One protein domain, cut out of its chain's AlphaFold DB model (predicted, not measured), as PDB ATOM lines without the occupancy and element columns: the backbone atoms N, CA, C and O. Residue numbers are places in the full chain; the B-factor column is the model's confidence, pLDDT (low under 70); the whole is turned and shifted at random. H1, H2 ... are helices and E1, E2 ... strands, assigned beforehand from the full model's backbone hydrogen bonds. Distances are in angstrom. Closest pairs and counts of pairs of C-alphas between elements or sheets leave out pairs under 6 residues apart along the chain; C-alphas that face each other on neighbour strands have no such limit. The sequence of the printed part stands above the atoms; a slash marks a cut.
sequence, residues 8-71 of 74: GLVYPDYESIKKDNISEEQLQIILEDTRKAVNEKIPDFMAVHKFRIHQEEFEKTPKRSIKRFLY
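Overview. This is residues 8 to 71 of the 74 residues of an uncharacterized protein of Ignavibacteria bacterium ADurb.Bin266 (UniProt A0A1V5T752). A short two-strand parallel ribbon, E1 and E2, lies near the middle of a flat, loose frame, with the long helix H2 packed on E2 along one edge. The small helix H1 sits at one end of the frame, and beyond the ribbon, away from H2, a long unnamed stretch, residues 54 to 67, loops out and leads to the short helix H3; residues 40 to 45 stick out past the last residue of H2. The printed part has 64 residues, with three named helices and two named strands in the order E1, H1, H2, E2, H3, and its class is mixed, helices and strands. The whole is loose, with a radius of gyration of the C-alphas of 13.6 A and spans of 36 by 33 by 15 A.

Arrangement. Strand E1, residues 8 to 10, and strand E2, residues 48 to 53, are parallel neighbours, with 27 degrees between their directions. The C-alphas of Gly 8 and Phe 51 face each other at 4.7 A. N 10 and O 52 are within hydrogen-bond range at 2.9 A, as are N 52 and O 8 at 2.8 A. Helix H1, residues 14 to 19, and helix H2, residues 24 to 39, come between the two strands along the chain. Together these four elements form a strand-helix-strand unit, two parallel neighbour strands with helices between them, and its crossover is right-handed. H1 and H2 are apart, but only just, with their closest C-alphas 8.2 A apart. H2 and E2 have 9 pairs of C-alphas within 8 A, the closest being those of Asn 39 and Val 48 at 6.3 A. E1 and H2 are apart. Helix H3, residues 68 to 71, is apart from H1 and H2, and only just apart from E1, with the closest C-alphas at 8.3 A. In H1 and H2 every O i to N i+4 pair is within hydrogen-bond range; H3 is too short for such a pair.

Along the chain. E1 begins at C-alpha 8, at (-49.646, 10.330, 23.313). H1 is 8.5 A from first to last C-alpha. H2 is 22.6 A long, from C-alpha 24 at (-31.872, 10.645, 25.321) to C-alpha 39. E2 measures 14.0 A. H3 ends at C-alpha 71, at (-52.165, 6.402, 14.460).

Size, cuts and confidence. The two C-alphas farthest apart, those of Lys 19 and Phe 45, are 36.7 A apart. The printed part has no cut. The links from E1 to H1 and from H1 to H2 are tight, the link from H2 to E2 is short, and the link from E2 to H3 is long, with 14 residues. The mean pLDDT of the printed part is 94.7, and no printed residue is under 70.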
ATOM      1  N   GLY A   8     -49.971   9.335  24.330       92.62
ATOM      2  CA  GLY A   8     -49.646  10.330  23.313       92.62
ATOM      3  C   GLY A   8     -48.434   9.907  22.488       92.62
ATOM      4  O   GLY A   8     -47.433   9.451  23.041       92.62
ATOM      5  N   LEU A   9     -48.505  10.085  21.172       94.19
ATOM      6  CA  LEU A   9     -47.364   9.912  20.273       94.19
ATOM      7  C   LEU A   9     -46.714  11.269  20.008       94.19
ATOM      8  O   LEU A   9     -47.405  12.244  19.716       94.19
ATOM      9  N   VAL A  10     -45.388  11.322  20.087       95.00
ATOM     10  CA  VAL A  10     -44.601  12.542  19.886       95.00
ATOM     11  C   VAL A  10     -43.499  12.251  18.880       95.00
ATOM     12  O   VAL A  10     -42.713  11.338  19.096       95.00
ATOM     13  N   TYR A  11     -43.424  13.030  17.804       95.19
ATOM     14  CA  TYR A  11     -42.248  13.077  16.935       95.19
ATOM     15  C   TYR A  11     -41.404  14.283  17.360       95.19
ATOM     16  O   TYR A  11     -41.867  15.417  17.193       95.19
ATOM     17  N   PRO A  12     -40.232  14.076  17.981       94.19
ATOM     18  CA  PRO A  12     -39.383  15.173  18.407       94.19
ATOM     19  C   PRO A  12     -38.738  15.878  17.214       94.19
ATOM     20  O   PRO A  12     -38.416  15.259  16.203       94.19
ATOM     21  N   ASP A  13     -38.477  17.172  17.364       94.25
ATOM     22  CA  ASP A  13     -37.597  17.882  16.441       94.25
ATOM     23  C   ASP A  13     -36.141  17.485  16.731       94.25
ATOM     24  O   ASP A  13     -35.479  18.028  17.620       94.25
ATOM     25  N   TYR A  14     -35.655  16.491  15.989       91.88
ATOM     26  CA  TYR A  14     -34.303  15.959  16.140       91.88
ATOM     27  C   TYR A  14     -33.206  16.960  15.757       91.88
ATOM     28  O   TYR A  14     -32.091  16.855  16.277       91.88
ATOM     29  N   GLU A  15     -33.490  17.936  14.888       94.31
ATOM     30  CA  GLU A  15     -32.526  18.991  14.563       94.31
ATOM     31  C   GLU A  15     -32.310  19.901  15.773       94.31
ATOM     32  O   GLU A  15     -31.166  20.167  16.156       94.31
ATOM     33  N   SER A  16     -33.403  20.305  16.423       94.62
ATOM     34  CA  SER A  16     -33.368  21.101  17.653       94.62
ATOM     35  C   SER A  16     -32.715  20.338  18.812       94.62
ATOM     36  O   SER A  16     -31.812  20.867  19.457       94.62
ATOM     37  N   ILE A  17     -33.065  19.061  19.016       95.12
ATOM     38  CA  ILE A  17     -32.438  18.197  20.039       95.12
ATOM     39  C   ILE A  17     -30.921  18.143  19.866       95.12
ATOM     40  O   ILE A  17     -30.173  18.306  20.832       95.12
ATOM     41  N   LYS A  18     -30.459  17.927  18.630       94.56
ATOM     42  CA  LYS A  18     -29.031  17.850  18.326       94.56
ATOM     43  C   LYS A  18     -28.339  19.190  18.555       94.56
ATOM     44  O   LYS A  18     -27.245  19.217  19.115       94.56
ATOM     45  N   LYS A  19     -28.960  20.291  18.126       97.00
ATOM     46  CA  LYS A  19     -28.435  21.648  18.316       97.00
ATOM     47  C   LYS A  19     -28.250  21.980  19.798       97.00
ATOM     48  O   LYS A  19     -27.222  22.545  20.169       97.00
ATOM     49  N   ASP A  20     -29.200  21.569  20.629       96.31
ATOM     50  CA  ASP A  20     -29.202  21.839  22.066       96.31
ATOM     51  C   ASP A  20     -28.428  20.778  22.878       96.31
ATOM     52  O   ASP A  20     -28.348  20.873  24.100       96.31
ATOM     53  N   ASN A  21     -27.804  19.795  22.209       96.19
ATOM     54  CA  ASN A  21     -27.079  18.670  22.819       96.19
ATOM     55  C   ASN A  21     -27.912  17.912  23.866       96.19
ATOM     56  O   ASN A  21     -27.398  17.468  24.894       96.19
ATOM     57  N   ILE A  22     -29.210  17.765  23.598       96.31
ATOM     58  CA  ILE A  22     -30.131  17.054  24.479       96.31
ATOM     59  C   ILE A  22     -29.872  15.552  24.329       96.31
ATOM     60  O   ILE A  22     -30.044  14.972  23.256       96.31
ATOM     61  N   SER A  23     -29.450  14.924  25.423       95.81
ATOM     62  CA  SER A  23     -29.300  13.470  25.517       95.81
ATOM     63  C   SER A  23     -30.656  12.759  25.530       95.81
ATOM     64  O   SER A  23     -31.691  13.351  25.836       95.81
ATOM     65  N   GLU A  24     -30.655  11.457  25.252       91.31
ATOM     66  CA  GLU A  24     -31.872  10.645  25.321       91.31
ATOM     67  C   GLU A  24     -32.498  10.663  26.725       91.31
ATOM     68  O   GLU A  24     -33.710  10.813  26.855       91.31
ATOM     69  N   GLU A  25     -31.683  10.607  27.781       95.19
ATOM     70  CA  GLU A  25     -32.146  10.690  29.171       95.19
ATOM     71  C   GLU A  25     -32.838  12.030  29.459       95.19
ATOM     72  O   GLU A  25     -33.928  12.063  30.033       95.19
ATOM     73  N   GLN A  26     -32.254  13.140  28.997       96.25
ATOM     74  CA  GLN A  26     -32.872  14.463  29.116       96.25
ATOM     75  C   GLN A  26     -34.170  14.556  28.313       96.25
ATOM     76  O   GLN A  26     -35.143  15.128  28.798       96.25
ATOM     77  N   LEU A  27     -34.221  13.963  27.119       94.62
ATOM     78  CA  LEU A  27     -35.438  13.920  26.316       94.62
ATOM     79  C   LEU A  27     -36.562  13.165  27.039       94.62
ATOM     80  O   LEU A  27     -37.700  13.632  27.039       94.62
ATOM     81  N   GLN A  28     -36.259  12.041  27.699       94.44
ATOM     82  CA  GLN A  28     -37.248  11.317  28.507       94.44
ATOM     83  C   GLN A  28     -37.775  12.172  29.668       94.44
ATOM     84  O   GLN A  28     -38.981  12.190  29.913       94.44
ATOM     85  N   ILE A  29     -36.899  12.922  30.346       96.19
ATOM     86  CA  ILE A  29     -37.298  13.848  31.419       96.19
ATOM     87  C   ILE A  29     -38.223  14.941  30.867       96.19
ATOM     88  O   ILE A  29     -39.301  15.165  31.417       96.19
ATOM     89  N   ILE A  30     -37.852  15.563  29.743       95.88
ATOM     90  CA  ILE A  30     -38.660  16.596  29.076       95.88
ATOM     91  C   ILE A  30     -40.047  16.054  28.715       95.88
ATOM     92  O   ILE A  30     -41.049  16.737  28.935       95.88
ATOM     93  N   LEU A  31     -40.133  14.832  28.182       95.50
ATOM     94  CA  LEU A  31     -41.410  14.200  27.849       95.50
ATOM     95  C   LEU A  31     -42.266  13.950  29.098       95.50
ATOM     96  O   LEU A  31     -43.460  14.255  29.081       95.50
ATOM     97  N   GLU A  32     -41.687  13.451  30.189       96.81
ATOM     98  CA  GLU A  32     -42.430  13.218  31.431       96.81
ATOM     99  C   GLU A  32     -42.910  14.514  32.090       96.81
ATOM    100  O   GLU A  32     -44.052  14.586  32.550       96.81
ATOM    101  N   ASP A  33     -42.087  15.557  32.104       97.50
ATOM    102  CA  ASP A  33     -42.494  16.851  32.652       97.50
ATOM    103  C   ASP A  33     -43.545  17.526  31.767       97.50
ATOM    104  O   ASP A  33     -44.531  18.067  32.276       97.50
ATOM    105  N   THR A  34     -43.433  17.380  30.442       96.25
ATOM    106  CA  THR A  34     -44.481  17.803  29.501       96.25
ATOM    107  C   THR A  34     -45.790  17.057  29.766       96.25
ATOM    108  O   THR A  34     -46.854  17.674  29.770       96.25
ATOM    109  N   ARG A  35     -45.746  15.745  30.038       97.12
ATOM    110  CA  ARG A  35     -46.935  14.937  30.364       97.12
ATOM    111  C   ARG A  35     -47.634  15.444  31.618       97.12
ATOM    112  O   ARG A  35     -48.854  15.599  31.607       97.12
ATOM    113  N   LYS A  36     -46.877  15.719  32.683       97.56
ATOM    114  CA  LYS A  36     -47.426  16.290  33.924       97.56
ATOM    115  C   LYS A  36     -48.075  17.646  33.652       97.56
ATOM    116  O   LYS A  36     -49.249  17.811  33.963       97.56
ATOM    117  N   ALA A  37     -47.368  18.551  32.975       97.62
ATOM    118  CA  ALA A  37     -47.866  19.889  32.657       97.62
ATOM    119  C   ALA A  37     -49.109  19.882  31.746       97.62
ATOM    120  O   ALA A  37     -49.944  20.784  31.822       97.62
ATOM    121  N   VAL A  38     -49.241  18.889  30.860       96.25
ATOM    122  CA  VAL A  38     -50.459  18.673  30.065       96.25
ATOM    123  C   VAL A  38     -51.603  18.199  30.957       96.25
ATOM    124  O   VAL A  38     -52.691  18.761  30.877       96.25
ATOM    125  N   ASN A  39     -51.357  17.215  31.824       96.88
ATOM    126  CA  ASN A  39     -52.374  16.666  32.723       96.88
ATOM    127  C   ASN A  39     -52.899  17.694  33.731       96.88
ATOM    128  O   ASN A  39     -54.071  17.647  34.064       96.88
ATOM    129  N   GLU A  40     -52.083  18.661  34.150       97.56
ATOM    130  CA  GLU A  40     -52.532  19.778  34.996       97.56
ATOM    131  C   GLU A  40     -53.536  20.714  34.296       97.56
ATOM    132  O   GLU A  40     -54.254  21.464  34.955       97.56
ATOM    133  N   LYS A  41     -53.588  20.702  32.957       97.00
ATOM    134  CA  LYS A  41     -54.428  21.603  32.148       97.00
ATOM    135  C   LYS A  41     -55.701  20.946  31.622       97.00
ATOM    136  O   LYS A  41     -56.522  21.634  31.016       97.00
ATOM    137  N   ILE A  42     -55.852  19.638  31.796       94.75
ATOM    138  CA  ILE A  42     -56.987  18.868  31.281       94.75
ATOM    139  C   ILE A  42     -57.694  18.140  32.428       94.75
ATOM    140  O   ILE A  42     -57.089  17.905  33.468       94.75
ATOM    141  N   PRO A  43     -58.974  17.770  32.268       95.75
ATOM    142  CA  PRO A  43     -59.668  16.980  33.278       95.75
ATOM    143  C   PRO A  43     -58.997  15.623  33.522       95.75
ATOM    144  O   PRO A  43     -58.530  14.986  32.577       95.75
ATOM    145  N   ASP A  44     -59.065  15.123  34.758       91.94
ATOM    146  CA  ASP A  44     -58.426  13.864  35.176       91.94
ATOM    147  C   ASP A  44     -58.805  12.656  34.307       91.94
ATOM    148  O   ASP A  44     -57.974  11.797  34.015       91.94
ATOM    149  N   PHE A  45     -60.053  12.590  33.835       89.94
ATOM    150  CA  PHE A  45     -60.513  11.493  32.977       89.94
ATOM    151  C   PHE A  45     -59.892  11.512  31.567       89.94
ATOM    152  O   PHE A  45     -59.992  10.523  30.844       89.94
ATOM    153  N   MET A  46     -59.262  12.622  31.167       91.75
ATOM    154  CA  MET A  46     -58.500  12.762  29.922       91.75
ATOM    155  C   MET A  46     -56.987  12.643  30.145       91.75
ATOM    156  O   MET A  46     -56.227  12.873  29.206       91.75
ATOM    157  N   ALA A  47     -56.531  12.311  31.357       94.06
ATOM    158  CA  ALA A  47     -55.113  12.307  31.686       94.06
ATOM    159  C   ALA A  47     -54.298  11.403  30.745       94.06
ATOM    160  O   ALA A  47     -54.548  10.201  30.603       94.06
ATOM    161  N   VAL A  48     -53.262  11.989  30.148       94.56
ATOM    162  CA  VAL A  48     -52.256  11.286  29.359       94.56
ATOM    163  C   VAL A  48     -51.404  10.447  30.305       94.56
ATOM    164  O   VAL A  48     -50.736  10.951  31.213       94.56
ATOM    165  N   HIS A  49     -51.413   9.141  30.080       94.00
ATOM    166  CA  HIS A  49     -50.682   8.188  30.902       94.00
ATOM    167  C   HIS A  49     -49.198   8.133  30.560       94.00
ATOM    168  O   HIS A  49     -48.379   7.946  31.455       94.00
ATOM    169  N   LYS A  50     -48.847   8.294  29.281       93.38
ATOM    170  CA  LYS A  50     -47.461   8.254  28.810       93.38
ATOM    171  C   LYS A  50     -47.326   8.955  27.461       93.38
ATOM    172  O   LYS A  50     -48.244   8.881  26.644       93.38
ATOM    173  N   PHE A  51     -46.168   9.560  27.213       95.12
ATOM    174  CA  PHE A  51     -45.742   9.912  25.861       95.12
ATOM    175  C   PHE A  51     -44.776   8.858  25.309       95.12
ATOM    176  O   PHE A  51     -43.884   8.387  26.012       95.12
ATOM    177  N   ARG A  52     -44.972   8.463  24.050       92.12
ATOM    178  CA  ARG A  52     -44.077   7.573  23.300       92.12
ATOM    179  C   ARG A  52     -43.496   8.338  22.118       92.12
ATOM    180  O   ARG A  52     -44.217   9.059  21.427       92.12
ATOM    181  N   ILE A  53     -42.202   8.152  21.878       93.81
ATOM    182  CA  ILE A  53     -41.539   8.707  20.701       93.81
ATOM    183  C   ILE A  53     -41.985   7.912  19.472       93.81
ATOM    184  O   ILE A  53     -41.865   6.688  19.438       93.81
ATOM    185  N   HIS A  54     -42.491   8.617  18.470       93.81
ATOM    186  CA  HIS A  54     -42.650   8.108  17.118       93.81
ATOM    187  C   HIS A  54     -41.390   8.487  16.336       93.81
ATOM    188  O   HIS A  54     -40.954   9.629  16.415       93.81
ATOM    189  N   GLN A  55     -40.767   7.526  15.651       90.94
ATOM    190  CA  GLN A  55     -39.465   7.732  15.000       90.94
ATOM    191  C   GLN A  55     -39.561   8.481  13.668       90.94
ATOM    192  O   GLN A  55     -38.558   9.000  13.190       90.94
ATOM    193  N   GLU A  56     -40.750   8.525  13.071       93.00
ATOM    194  CA  GLU A  56     -40.997   9.136  11.770       93.00
ATOM    195  C   GLU A  56     -41.920  10.345  11.917       93.00
ATOM    196  O   GLU A  56     -42.741  10.419  12.836       93.00
ATOM    197  N   GLU A  57     -41.782  11.319  11.017       94.25
ATOM    198  CA  GLU A  57     -42.685  12.464  11.011       94.25
ATOM    199  C   GLU A  57     -44.108  11.989  10.692       94.25
ATOM    200  O   GLU A  57     -44.332  11.175   9.795       94.25
ATOM    201  N   PHE A  58     -45.097  12.527  11.408       95.81
ATOM    202  CA  PHE A  58     -46.487  12.194  11.141       95.81
ATOM    203  C   PHE A  58     -46.890  12.562   9.713       95.81
ATOM    204  O   PHE A  58     -46.745  13.709   9.281       95.81
ATOM    205  N   GLU A  59     -47.509  11.615   9.015       96.00
ATOM    206  CA  GLU A  59     -48.035  11.850   7.683       96.00
ATOM    207  C   GLU A  59     -49.064  12.981   7.697       96.00
ATOM    208  O   GLU A  59     -50.026  12.991   8.474       96.00
ATOM    209  N   LYS A  60     -48.891  13.931   6.779       96.12
ATOM    210  CA  LYS A  60     -49.767  15.093   6.638       96.12
ATOM    211  C   LYS A  60     -50.681  14.949   5.425       96.12
ATOM    212  O   LYS A  60     -50.352  14.357   4.400       96.12
ATOM    213  N   THR A  61     -51.876  15.507   5.545       94.56
ATOM    214  CA  THR A  61     -52.774  15.760   4.415       94.56
ATOM    215  C   THR A  61     -52.175  16.843   3.505       94.56
ATOM    216  O   THR A  61     -51.332  17.619   3.961       94.56
ATOM    217  N   PRO A  62     -52.653  17.003   2.256       95.94
ATOM    218  CA  PRO A  62     -52.248  18.133   1.411       95.94
ATOM    219  C   PRO A  62     -52.502  19.503   2.065       95.94
ATOM    220  O   PRO A  62     -51.768  20.458   1.831       95.94
ATOM    221  N   LYS A  63     -53.506  19.587   2.953       96.19
ATOM    222  CA  LYS A  63     -53.804  20.767   3.783       96.19
ATOM    223  C   LYS A  63     -52.913  20.896   5.035       96.19
ATOM    224  O   LYS A  63     -53.197  21.722   5.894       96.19
ATOM    225  N   ARG A  64     -51.846  20.098   5.151       92.00
ATOM    226  CA  ARG A  64     -50.847  20.084   6.242       92.00
ATOM    227  C   ARG A  64     -51.339  19.638   7.627       92.00
ATOM    228  O   ARG A  64     -50.553  19.646   8.568       92.00
ATOM    229  N   SER A  65     -52.585  19.190   7.774       95.19
ATOM    230  CA  SER A  65     -53.055  18.544   9.013       95.19
ATOM    231  C   SER A  65     -52.570  17.097   9.101       95.19
ATOM    232  O   SER A  65     -52.513  16.425   8.073       95.19
ATOM    233  N   ILE A  66     -52.291  16.599  10.305       95.56
ATOM    234  CA  ILE A  66     -51.867  15.210  10.540       95.56
ATOM    235  C   ILE A  66     -52.985  14.222  10.163       95.56
ATOM    236  O   ILE A  66     -54.144  14.393  10.553       95.56
ATOM    237  N   LYS A  67     -52.635  13.152   9.442       94.69
ATOM    238  CA  LYS A  67     -53.507  12.011   9.124       94.69
ATOM    239  C   LYS A  67     -53.707  11.116  10.354       94.69
ATOM    240  O   LYS A  67     -53.264   9.975  10.393       94.69
ATOM    241  N   ARG A  68     -54.416  11.624  11.368       92.88
ATOM    242  CA  ARG A  68     -54.599  10.954  12.675       92.88
ATOM    243  C   ARG A  68     -55.099   9.506  12.601       92.88
ATOM    244  O   ARG A  68     -54.739   8.713  13.457       92.88
ATOM    245  N   PHE A  69     -55.895   9.155  11.584       91.38
ATOM    246  CA  PHE A  69     -56.453   7.807  11.421       91.38
ATOM    247  C   PHE A  69     -55.376   6.720  11.261       91.38
ATOM    248  O   PHE A  69     -55.644   5.570  11.586       91.38
ATOM    249  N   LEU A  70     -54.165   7.080  10.814       91.56
ATOM    250  CA  LEU A  70     -53.027   6.161  10.719       91.56
ATOM    251  C   LEU A  70     -52.456   5.764  12.089       91.56
ATOM    252  O   LEU A  70     -51.728   4.785  12.185       91.56
ATOM    253  N   TYR A  71     -52.802   6.501  13.146       91.00
ATOM    254  CA  TYR A  71     -52.165   6.402  14.460       91.00
ATOM    255  C   TYR A  71     -53.147   6.052  15.585       91.00
ATOM    256  O   TYR A  71     -52.784   6.101  16.753       91.00
TER     257      TYR A  71